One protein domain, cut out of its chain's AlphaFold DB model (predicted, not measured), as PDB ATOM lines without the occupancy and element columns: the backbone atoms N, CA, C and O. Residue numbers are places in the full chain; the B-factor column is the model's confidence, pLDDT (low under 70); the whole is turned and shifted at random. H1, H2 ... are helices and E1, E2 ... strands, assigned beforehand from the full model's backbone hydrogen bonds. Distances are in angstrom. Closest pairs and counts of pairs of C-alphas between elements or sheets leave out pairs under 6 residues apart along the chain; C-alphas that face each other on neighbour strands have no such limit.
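This is residues 6 to 70 of the 208 residues of an uncharacterized protein of Aspergillus caelatus (UniProt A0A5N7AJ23). A loose, elongated frame with few contacts: helix H1 makes one end, the helical hairpin of H2 and H3 makes the other, and between them the two-stranded hairpin of E1 and E2 runs along one long side while the long link of residues 35 to 45 runs along the other. The printed part has 65 residues with two named strands and three named helices, in the order E1, E2, H1, H2, H3; the sheet, E1 - E2, is antiparallel, and the class is mixed, helices and strands. The whole is loose, with a radius of gyration of the C-alphas of 14.1 A. The C-alphas span 45 by 22 by 16 A, only just a rod.

Strand E1, residues 6 to 10, begins at C-alpha 6, (570.549, 477.128, 378.312), and is 13.1 A long from first to last C-alpha. Strand E2, residues 16 to 21, is 16.3 A long. Helix H1, residues 25 to 34, is 14.6 A long and begins at C-alpha 25, (563.452, 475.568, 390.363). Helix H2, residues 46 to 54, is 12.5 A long. Helix H3, residues 59 to 68, is 14.3 A long and ends at C-alpha 68, (586.189, 504.262, 376.084).

E1 and E2 form a hairpin of antiparallel neighbour strands, their directions at 154 degrees. The C-alphas of Val 8 and Gly 18 face each other at 4.6 A, and N 7 and O 19, like N 17 and O 9, are within hydrogen-bond range at 2.9 A. After E2, H1 has one pair of C-alphas within 8 A of that strand, those of Cys 20 and Tyr 28, 7.5 A apart. H1 and H2 are apart, as are H1 and H3. H2 and H3 form a helical hairpin; they touch, and their closest C-alphas, those of Lys 48 and Trp 65, are 5.0 A apart. Their lines stand at a shallow tilt of 22 degrees, opposite ways. E1 and E2 are both apart from H2 and from H3. In H1, H2 and H3 every O i to N i+4 pair is within hydrogen-bond range.

The two C-alphas farthest apart are those of Asn 24 and Arg 70, at 45.0 A. The printed part has no cut. The link from H1 to H2, with 11 residues, is long; those from E1 to E2, E2 to H1 and H2 to H3 are tight. The mean pLDDT of the printed part is 73.1, and 29 residues are under 70: residues 6 to 24, 27 to 29 and 31 to 37.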
ATOM      1  N   ALA A   6     569.946 475.827 378.071       52.81
ATOM      2  CA  ALA A   6     570.549 477.128 378.312       52.81
ATOM      3  C   ALA A   6     570.293 478.037 377.106       52.81
ATOM      4  O   ALA A   6     570.751 477.738 376.003       52.81
ATOM      5  N   CYS A   7     569.616 479.162 377.315       51.69
ATOM      6  CA  CYS A   7     569.388 480.163 376.281       51.69
ATOM      7  C   CYS A   7     570.248 481.389 376.584       51.69
ATOM      8  O   CYS A   7     569.958 482.170 377.490       51.69
ATOM      9  N   VAL A   8     571.327 481.571 375.823       49.16
ATOM     10  CA  VAL A   8     572.083 482.827 375.830       49.16
ATOM     11  C   VAL A   8     571.490 483.715 374.748       49.16
ATOM     12  O   VAL A   8     571.546 483.387 373.566       49.16
ATOM     13  N   SER A   9     570.902 484.829 375.161       51.91
ATOM     14  CA  SER A   9     570.360 485.840 374.260       51.91
ATOM     15  C   SER A   9     571.225 487.096 374.315       51.91
ATOM     16  O   SER A   9     571.686 487.513 375.378       51.91
ATOM     17  N   THR A  10     571.464 487.709 373.161       46.53
ATOM     18  CA  THR A  10     572.041 489.052 373.090       46.53
ATOM     19  C   THR A  10     570.906 490.053 372.941       46.53
ATOM     20  O   THR A  10     570.203 490.050 371.930       46.53
ATOM     21  N   GLY A  11     570.709 490.888 373.956       53.50
ATOM     22  CA  GLY A  11     569.733 491.969 373.958       53.50
ATOM     23  C   GLY A  11     570.229 493.229 373.244       53.50
ATOM     24  O   GLY A  11     571.367 493.320 372.771       53.50
ATOM     25  N   ASN A  12     569.353 494.234 373.177       41.78
ATOM     26  CA  ASN A  12     569.648 495.528 372.563       41.78
ATOM     27  C   ASN A  12     570.890 496.176 373.215       41.78
ATOM     28  O   ASN A  12     571.083 496.069 374.425       41.78
ATOM     29  N   LYS A  13     571.742 496.826 372.411       53.09
ATOM     30  CA  LYS A  13     573.103 497.277 372.783       53.09
ATOM     31  C   LYS A  13     574.111 496.166 373.149       53.09
ATOM     32  O   LYS A  13     575.125 496.467 373.751       53.09
ATOM     33  N   GLY A  14     573.909 494.900 372.784       52.34
ATOM     34  CA  GLY A  14     574.931 493.857 373.001       52.34
ATOM     35  C   GLY A  14     575.075 493.395 374.455       52.34
ATOM     36  O   GLY A  14     576.071 492.765 374.805       52.34
ATOM     37  N   ILE A  15     574.080 493.688 375.292       60.62
ATOM     38  CA  ILE A  15     573.988 493.164 376.655       60.62
ATOM     39  C   ILE A  15     573.626 491.688 376.571       60.62
ATOM     40  O   ILE A  15     572.663 491.311 375.903       60.62
ATOM     41  N   ILE A  16     574.403 490.850 377.245       56.31
ATOM     42  CA  ILE A  16     574.149 489.415 377.285       56.31
ATOM     43  C   ILE A  16     573.129 489.151 378.391       56.31
ATOM     44  O   ILE A  16     573.414 489.369 379.567       56.31
ATOM     45  N   SER A  17     571.949 488.663 378.018       56.94
ATOM     46  CA  SER A  17     570.968 488.106 378.947       56.94
ATOM     47  C   SER A  17     570.982 486.584 378.839       56.94
ATOM     48  O   SER A  17     570.694 486.003 377.790       56.94
ATOM     49  N   GLY A  18     571.350 485.921 379.931       52.25
ATOM     50  CA  GLY A  18     571.271 484.470 380.052       52.25
ATOM     51  C   GLY A  18     569.957 484.068 380.711       52.25
ATOM     52  O   GLY A  18     569.618 484.593 381.767       52.25
ATOM     53  N   GLY A  19     569.242 483.132 380.095       54.47
ATOM     54  CA  GLY A  19     568.098 482.438 380.673       54.47
ATOM     55  C   GLY A  19     568.338 480.930 380.660       54.47
ATOM     56  O   GLY A  19     569.158 480.418 379.895       54.47
ATOM     57  N   CYS A  20     567.635 480.208 381.521       50.25
ATOM     58  CA  CYS A  20     567.610 478.754 381.486       50.25
ATOM     59  C   CYS A  20     566.153 478.314 381.534       50.25
ATOM     60  O   CYS A  20     565.419 478.758 382.413       50.25
ATOM     61  N   GLU A  21     565.741 477.465 380.600       54.88
ATOM     62  CA  GLU A  21     564.485 476.733 380.727       54.88
ATOM     63  C   GLU A  21     564.790 475.433 381.467       54.88
ATOM     64  O   GLU A  21     565.628 474.633 381.036       54.88
ATOM     65  N   VAL A  22     564.161 475.263 382.627       55.78
ATOM     66  CA  VAL A  22     564.361 474.112 383.509       55.78
ATOM     67  C   VAL A  22     563.008 473.664 384.036       55.78
ATOM     68  O   VAL A  22     562.159 474.495 384.342       55.78
ATOM     69  N   ALA A  23     562.801 472.349 384.130       61.31
ATOM     70  CA  ALA A  23     561.509 471.763 384.491       61.31
ATOM     71  C   ALA A  23     561.059 472.093 385.929       61.31
ATOM     72  O   ALA A  23     559.865 472.058 386.216       61.31
ATOM     73  N   ASN A  24     561.994 472.417 386.832       65.25
ATOM     74  CA  ASN A  24     561.697 472.930 388.167       65.25
ATOM     75  C   ASN A  24     562.851 473.787 388.730       65.25
ATOM     76  O   ASN A  24     564.009 473.652 388.319       65.25
ATOM     77  N   ASP A  25     562.530 474.617 389.725       70.44
ATOM     78  CA  ASP A  25     563.452 475.568 390.363       70.44
ATOM     79  C   ASP A  25     564.644 474.896 391.066       70.44
ATOM     80  O   ASP A  25     565.735 475.461 391.138       70.44
ATOM     81  N   LYS A  26     564.485 473.655 391.541       72.81
ATOM     82  CA  LYS A  26     565.544 472.914 392.243       72.81
ATOM     83  C   LYS A  26     566.649 472.459 391.285       72.81
ATOM     84  O   LYS A  26     567.831 472.589 391.601       72.81
ATOM     85  N   VAL A  27     566.272 471.993 390.094       67.19
ATOM     86  CA  VAL A  27     567.208 471.653 389.010       67.19
ATOM     87  C   VAL A  27     567.895 472.919 388.495       67.19
ATOM     88  O   VAL A  27     569.085 472.880 388.185       67.19
ATOM     89  N   TYR A  28     567.196 474.060 388.465       64.19
ATOM     90  CA  TYR A  28     567.799 475.351 388.119       64.19
ATOM     91  C   TYR A  28     568.855 475.805 389.137       64.19
ATOM     92  O   TYR A  28     569.956 476.197 388.746       64.19
ATOM     93  N   GLU A  29     568.569 475.714 390.438       68.62
ATOM     94  CA  GLU A  29     569.535 476.058 391.486       68.62
ATOM     95  C   GLU A  29     570.773 475.154 391.468       68.62
ATOM     96  O   GLU A  29     571.897 475.640 391.612       68.62
ATOM     97  N   GLU A  30     570.594 473.841 391.293       70.44
ATOM     98  CA  GLU A  30     571.710 472.898 391.152       70.44
ATOM     99  C   GLU A  30     572.540 473.200 389.901       70.44
ATOM    100  O   GLU A  30     573.771 473.240 389.961       70.44
ATOM    101  N   TYR A  31     571.876 473.513 388.791       64.56
ATOM    102  CA  TYR A  31     572.523 473.925 387.555       64.56
ATOM    103  C   TYR A  31     573.343 475.219 387.712       64.56
ATOM    104  O   TYR A  31     574.466 475.297 387.206       64.56
ATOM    105  N   LEU A  32     572.842 476.220 388.446       65.81
ATOM    106  CA  LEU A  32     573.578 477.460 388.721       65.81
ATOM    107  C   LEU A  32     574.783 477.242 389.647       65.81
ATOM    108  O   LEU A  32     575.832 477.844 389.417       65.81
ATOM    109  N   LYS A  33     574.675 476.364 390.654       69.00
ATOM    110  CA  LYS A  33     575.763 476.073 391.612       69.00
ATOM    111  C   LYS A  33     577.017 475.491 390.953       69.00
ATOM    112  O   LYS A  33     578.112 475.649 391.488       69.00
ATOM    113  N   ILE A  34     576.873 474.819 389.811       66.81
ATOM    114  CA  ILE A  34     577.972 474.120 389.126       66.81
ATOM    115  C   ILE A  34     578.638 475.011 388.058       66.81
ATOM    116  O   ILE A  34     579.756 474.732 387.619       66.81
ATOM    117  N   ARG A  35     578.002 476.115 387.637       64.06
ATOM    118  CA  ARG A  35     578.553 476.968 386.577       64.06
ATOM    119  C   ARG A  35     579.548 477.998 387.099       64.06
ATOM    120  O   ARG A  35     579.283 478.757 388.024       64.06
ATOM    121  N   LYS A  36     580.667 478.109 386.380       62.44
ATOM    122  CA  LYS A  36     581.499 479.313 386.349       62.44
ATOM    123  C   LYS A  36     581.178 480.066 385.064       62.44
ATOM    124  O   LYS A  36     581.463 479.570 383.977       62.44
ATOM    125  N   SER A  37     580.547 481.226 385.191       65.31
ATOM    126  CA  SER A  37     580.371 482.141 384.064       65.31
ATOM    127  C   SER A  37     581.667 482.913 383.867       65.31
ATOM    128  O   SER A  37     582.141 483.556 384.801       65.31
ATOM    129  N   ASP A  38     582.231 482.838 382.667       72.38
ATOM    130  CA  ASP A  38     583.377 483.646 382.262       72.38
ATOM    131  C   ASP A  38     582.925 484.620 381.171       72.38
ATOM    132  O   ASP A  38     582.202 484.240 380.244       72.38
ATOM    133  N   CYS A  39     583.301 485.888 381.305       80.19
ATOM    134  CA  CYS A  39     582.966 486.929 380.346       80.19
ATOM    135  C   CYS A  39     584.241 487.656 379.934       80.19
ATOM    136  O   CYS A  39     584.896 488.312 380.741       80.19
ATOM    137  N   LEU A  40     584.566 487.566 378.645       84.00
ATOM    138  CA  LEU A  40     585.701 488.258 378.059       84.00
ATOM    139  C   LEU A  40     585.224 489.484 377.281       84.00
ATOM    140  O   LEU A  40     584.541 489.363 376.265       84.00
ATOM    141  N   VAL A  41     585.659 490.664 377.715       86.88
ATOM    142  CA  VAL A  41     585.433 491.931 377.011       86.88
ATOM    143  C   VAL A  41     586.737 492.352 376.330       86.88
ATOM    144  O   VAL A  41     587.769 492.463 376.988       86.88
ATOM    145  N   ARG A  42     586.715 492.573 375.008       85.75
ATOM    146  CA  ARG A  42     587.895 492.974 374.215       85.75
ATOM    147  C   ARG A  42     587.805 494.429 373.756       85.75
ATOM    148  O   ARG A  42     586.766 494.855 373.256       85.75
ATOM    149  N   GLY A  43     588.924 495.147 373.839       86.94
ATOM    150  CA  GLY A  43     589.023 496.559 373.452       86.94
ATOM    151  C   GLY A  43     588.420 497.491 374.501       86.94
ATOM    152  O   GLY A  43     587.907 497.039 375.524       86.94
ATOM    153  N   GLY A  44     588.463 498.795 374.242       89.38
ATOM    154  CA  GLY A  44     588.179 499.816 375.249       89.38
ATOM    155  C   GLY A  44     589.315 499.950 376.267       89.38
ATOM    156  O   GLY A  44     590.333 499.264 376.186       89.38
ATOM    157  N   ALA A  45     589.133 500.843 377.236       89.56
ATOM    158  CA  ALA A  45     590.090 501.007 378.322       89.56
ATOM    159  C   ALA A  45     590.108 499.746 379.220       89.56
ATOM    160  O   ALA A  45     589.029 499.222 379.535       89.56
ATOM    161  N   PRO A  46     591.288 499.243 379.648       89.12
ATOM    162  CA  PRO A  46     591.399 497.981 380.389       89.12
ATOM    163  C   PRO A  46     590.555 497.915 381.670       89.12
ATOM    164  O   PRO A  46     589.960 496.881 381.971       89.12
ATOM    165  N   ASP A  47     590.457 499.025 382.404       91.00
ATOM    166  CA  ASP A  47     589.641 499.145 383.615       91.00
ATOM    167  C   ASP A  47     588.141 499.016 383.303       91.00
ATOM    168  O   ASP A  47     587.412 498.306 383.998       91.00
ATOM    169  N   LYS A  48     587.675 499.639 382.214       92.00
ATOM    170  CA  LYS A  48     586.270 499.588 381.782       92.00
ATOM    171  C   LYS A  48     585.887 498.218 381.238       92.00
ATOM    172  O   LYS A  48     584.816 497.713 381.570       92.00
ATOM    173  N   ALA A  49     586.775 497.590 380.470       88.56
ATOM    174  CA  ALA A  49     586.591 496.224 379.989       88.56
ATOM    175  C   ALA A  49     586.525 495.217 381.150       88.56
ATOM    176  O   ALA A  49     585.603 494.406 381.208       88.56
ATOM    177  N   GLY A  50     587.442 495.316 382.121       89.25
ATOM    178  CA  GLY A  50     587.443 494.459 383.311       89.25
ATOM    179  C   GLY A  50     586.201 494.642 384.189       89.25
ATOM    180  O   GLY A  50     585.653 493.668 384.705       89.25
ATOM    181  N   ASN A  51     585.709 495.876 384.321       91.00
ATOM    182  CA  ASN A  51     584.488 496.161 385.073       91.00
ATOM    183  C   ASN A  51     583.239 495.569 384.410       91.00
ATOM    184  O   ASN A  51     582.379 495.045 385.122       91.00
ATOM    185  N   LEU A  52     583.139 495.637 383.078       89.56
ATOM    186  CA  LEU A  52     582.041 495.030 382.325       89.56
ATOM    187  C   LEU A  52     582.119 493.496 382.336       89.56
ATOM    188  O   LEU A  52     581.096 492.848 382.506       89.56
ATOM    189  N   ALA A  53     583.316 492.912 382.242       87.31
ATOM    190  CA  ALA A  53     583.514 491.462 382.330       87.31
ATOM    191  C   ALA A  53     582.984 490.864 383.647       87.31
ATOM    192  O   ALA A  53     582.418 489.775 383.663       87.31
ATOM    193  N   ARG A  54     583.123 491.586 384.766       87.81
ATOM    194  CA  ARG A  54     582.599 491.147 386.073       87.81
ATOM    195  C   ARG A  54     581.085 491.304 386.204       87.81
ATOM    196  O   ARG A  54     580.470 490.583 386.980       87.81
ATOM    197  N   GLU A  55     580.490 492.241 385.470       86.19
ATOM    198  CA  GLU A  55     579.056 492.550 385.516       86.19
ATOM    199  C   GLU A  55     578.496 492.739 384.093       86.19
ATOM    200  O   GLU A  55     578.141 493.857 383.698       86.19
ATOM    201  N   PRO A  56     578.404 491.651 383.309       81.62
ATOM    202  CA  PRO A  56     578.099 491.710 381.876       81.62
ATOM    203  C   PRO A  56     576.658 492.129 381.555       81.62
ATOM    204  O   PRO A  56     576.349 492.462 380.412       81.62
ATOM    205  N   THR A  57     575.775 492.132 382.555       82.38
ATOM    206  CA  THR A  57     574.378 492.570 382.444       82.38
ATOM    207  C   THR A  57     574.193 494.067 382.728       82.38
ATOM    208  O   THR A  57     573.098 494.597 382.546       82.38
ATOM    209  N   SER A  58     575.240 494.775 383.172       84.94
ATOM    210  CA  SER A  58     575.146 496.183 383.569       84.94
ATOM    211  C   SER A  58     575.185 497.134 382.369       84.94
ATOM    212  O   SER A  58     576.231 497.353 381.752       84.94
ATOM    213  N   ILE A  59     574.046 497.780 382.090       85.25
ATOM    214  CA  ILE A  59     573.903 498.801 381.033       85.25
ATOM    215  C   ILE A  59     574.898 499.956 381.227       85.25
ATOM    216  O   ILE A  59     575.536 500.392 380.272       85.25
ATOM    217  N   SER A  60     575.065 500.439 382.464       90.75
ATOM    218  CA  SER A  60     575.960 501.569 382.759       90.75
ATOM    219  C   SER A  60     577.413 501.242 382.421       90.75
ATOM    220  O   SER A  60     578.103 502.030 381.775       90.75
ATOM    221  N   LYS A  61     577.871 500.045 382.803       89.12
ATOM    222  CA  LYS A  61     579.236 499.590 382.514       89.12
ATOM    223  C   LYS A  61     579.451 499.333 381.029       89.12
ATOM    224  O   LYS A  61     580.536 499.613 380.521       89.12
ATOM    225  N   PHE A  62     578.418 498.860 380.328       89.00
ATOM    226  CA  PHE A  62     578.452 498.741 378.876       89.00
ATOM    227  C   PHE A  62     578.642 500.108 378.212       89.00
ATOM    228  O   PHE A  62     579.537 500.267 377.383       89.00
ATOM    229  N   ASP A  63     577.861 501.117 378.609       89.44
ATOM    230  CA  ASP A  63     577.953 502.465 378.041       89.44
ATOM    231  C   ASP A  63     579.316 503.128 378.361       89.44
ATOM    232  O   ASP A  63     579.890 503.812 377.508       89.44
ATOM    233  N   GLU A  64     579.876 502.916 379.561       90.81
ATOM    234  CA  GLU A  64     581.233 503.367 379.920       90.81
ATOM    235  C   GLU A  64     582.312 502.718 379.047       90.81
ATOM    236  O   GLU A  64     583.171 503.409 378.488       90.81
ATOM    237  N   TRP A  65     582.253 501.393 378.895       91.00
ATOM    238  CA  TRP A  65     583.158 500.658 378.022       91.00
ATOM    239  C   TRP A  65     583.025 501.124 376.569       91.00
ATOM    240  O   TRP A  65     584.031 501.446 375.935       91.00
ATOM    241  N   GLN A  66     581.804 501.266 376.051       87.75
ATOM    242  CA  GLN A  66     581.554 501.710 374.680       87.75
ATOM    243  C   GLN A  66     582.141 503.104 374.417       87.75
ATOM    244  O   GLN A  66     582.750 503.330 373.370       87.75
ATOM    245  N   LYS A  67     582.005 504.042 375.363       88.62
ATOM    246  CA  LYS A  67     582.602 505.386 375.252       88.62
ATOM    247  C   LYS A  67     584.130 505.341 375.258       88.62
ATOM    248  O   LYS A  67     584.751 506.113 374.529       88.62
ATOM    249  N   SER A  68     584.729 504.417 376.011       87.50
ATOM    250  CA  SER A  68     586.189 504.262 376.084       87.50
ATOM    251  C   SER A  68     586.835 503.786 374.773       87.50
ATOM    252  O   SER A  68     588.024 503.991 374.564       87.50
ATOM    253  N   ARG A  69     586.056 503.208 373.846       82.31
ATOM    254  CA  ARG A  69     586.549 502.707 372.549       82.31
ATOM    255  C   ARG A  69     586.868 503.791 371.519       82.31
ATOM    256  O   ARG A  69     587.393 503.475 370.462       82.31
ATOM    257  N   ARG A  70     586.514 505.053 371.779       73.25
ATOM    258  CA  ARG A  70     586.617 506.146 370.791       73.25
ATOM    259  C   ARG A  70     588.044 506.650 370.547       73.25
ATOM    260  O   ARG A  70     588.234 507.508 369.693       73.25
TER     261      ARG A  70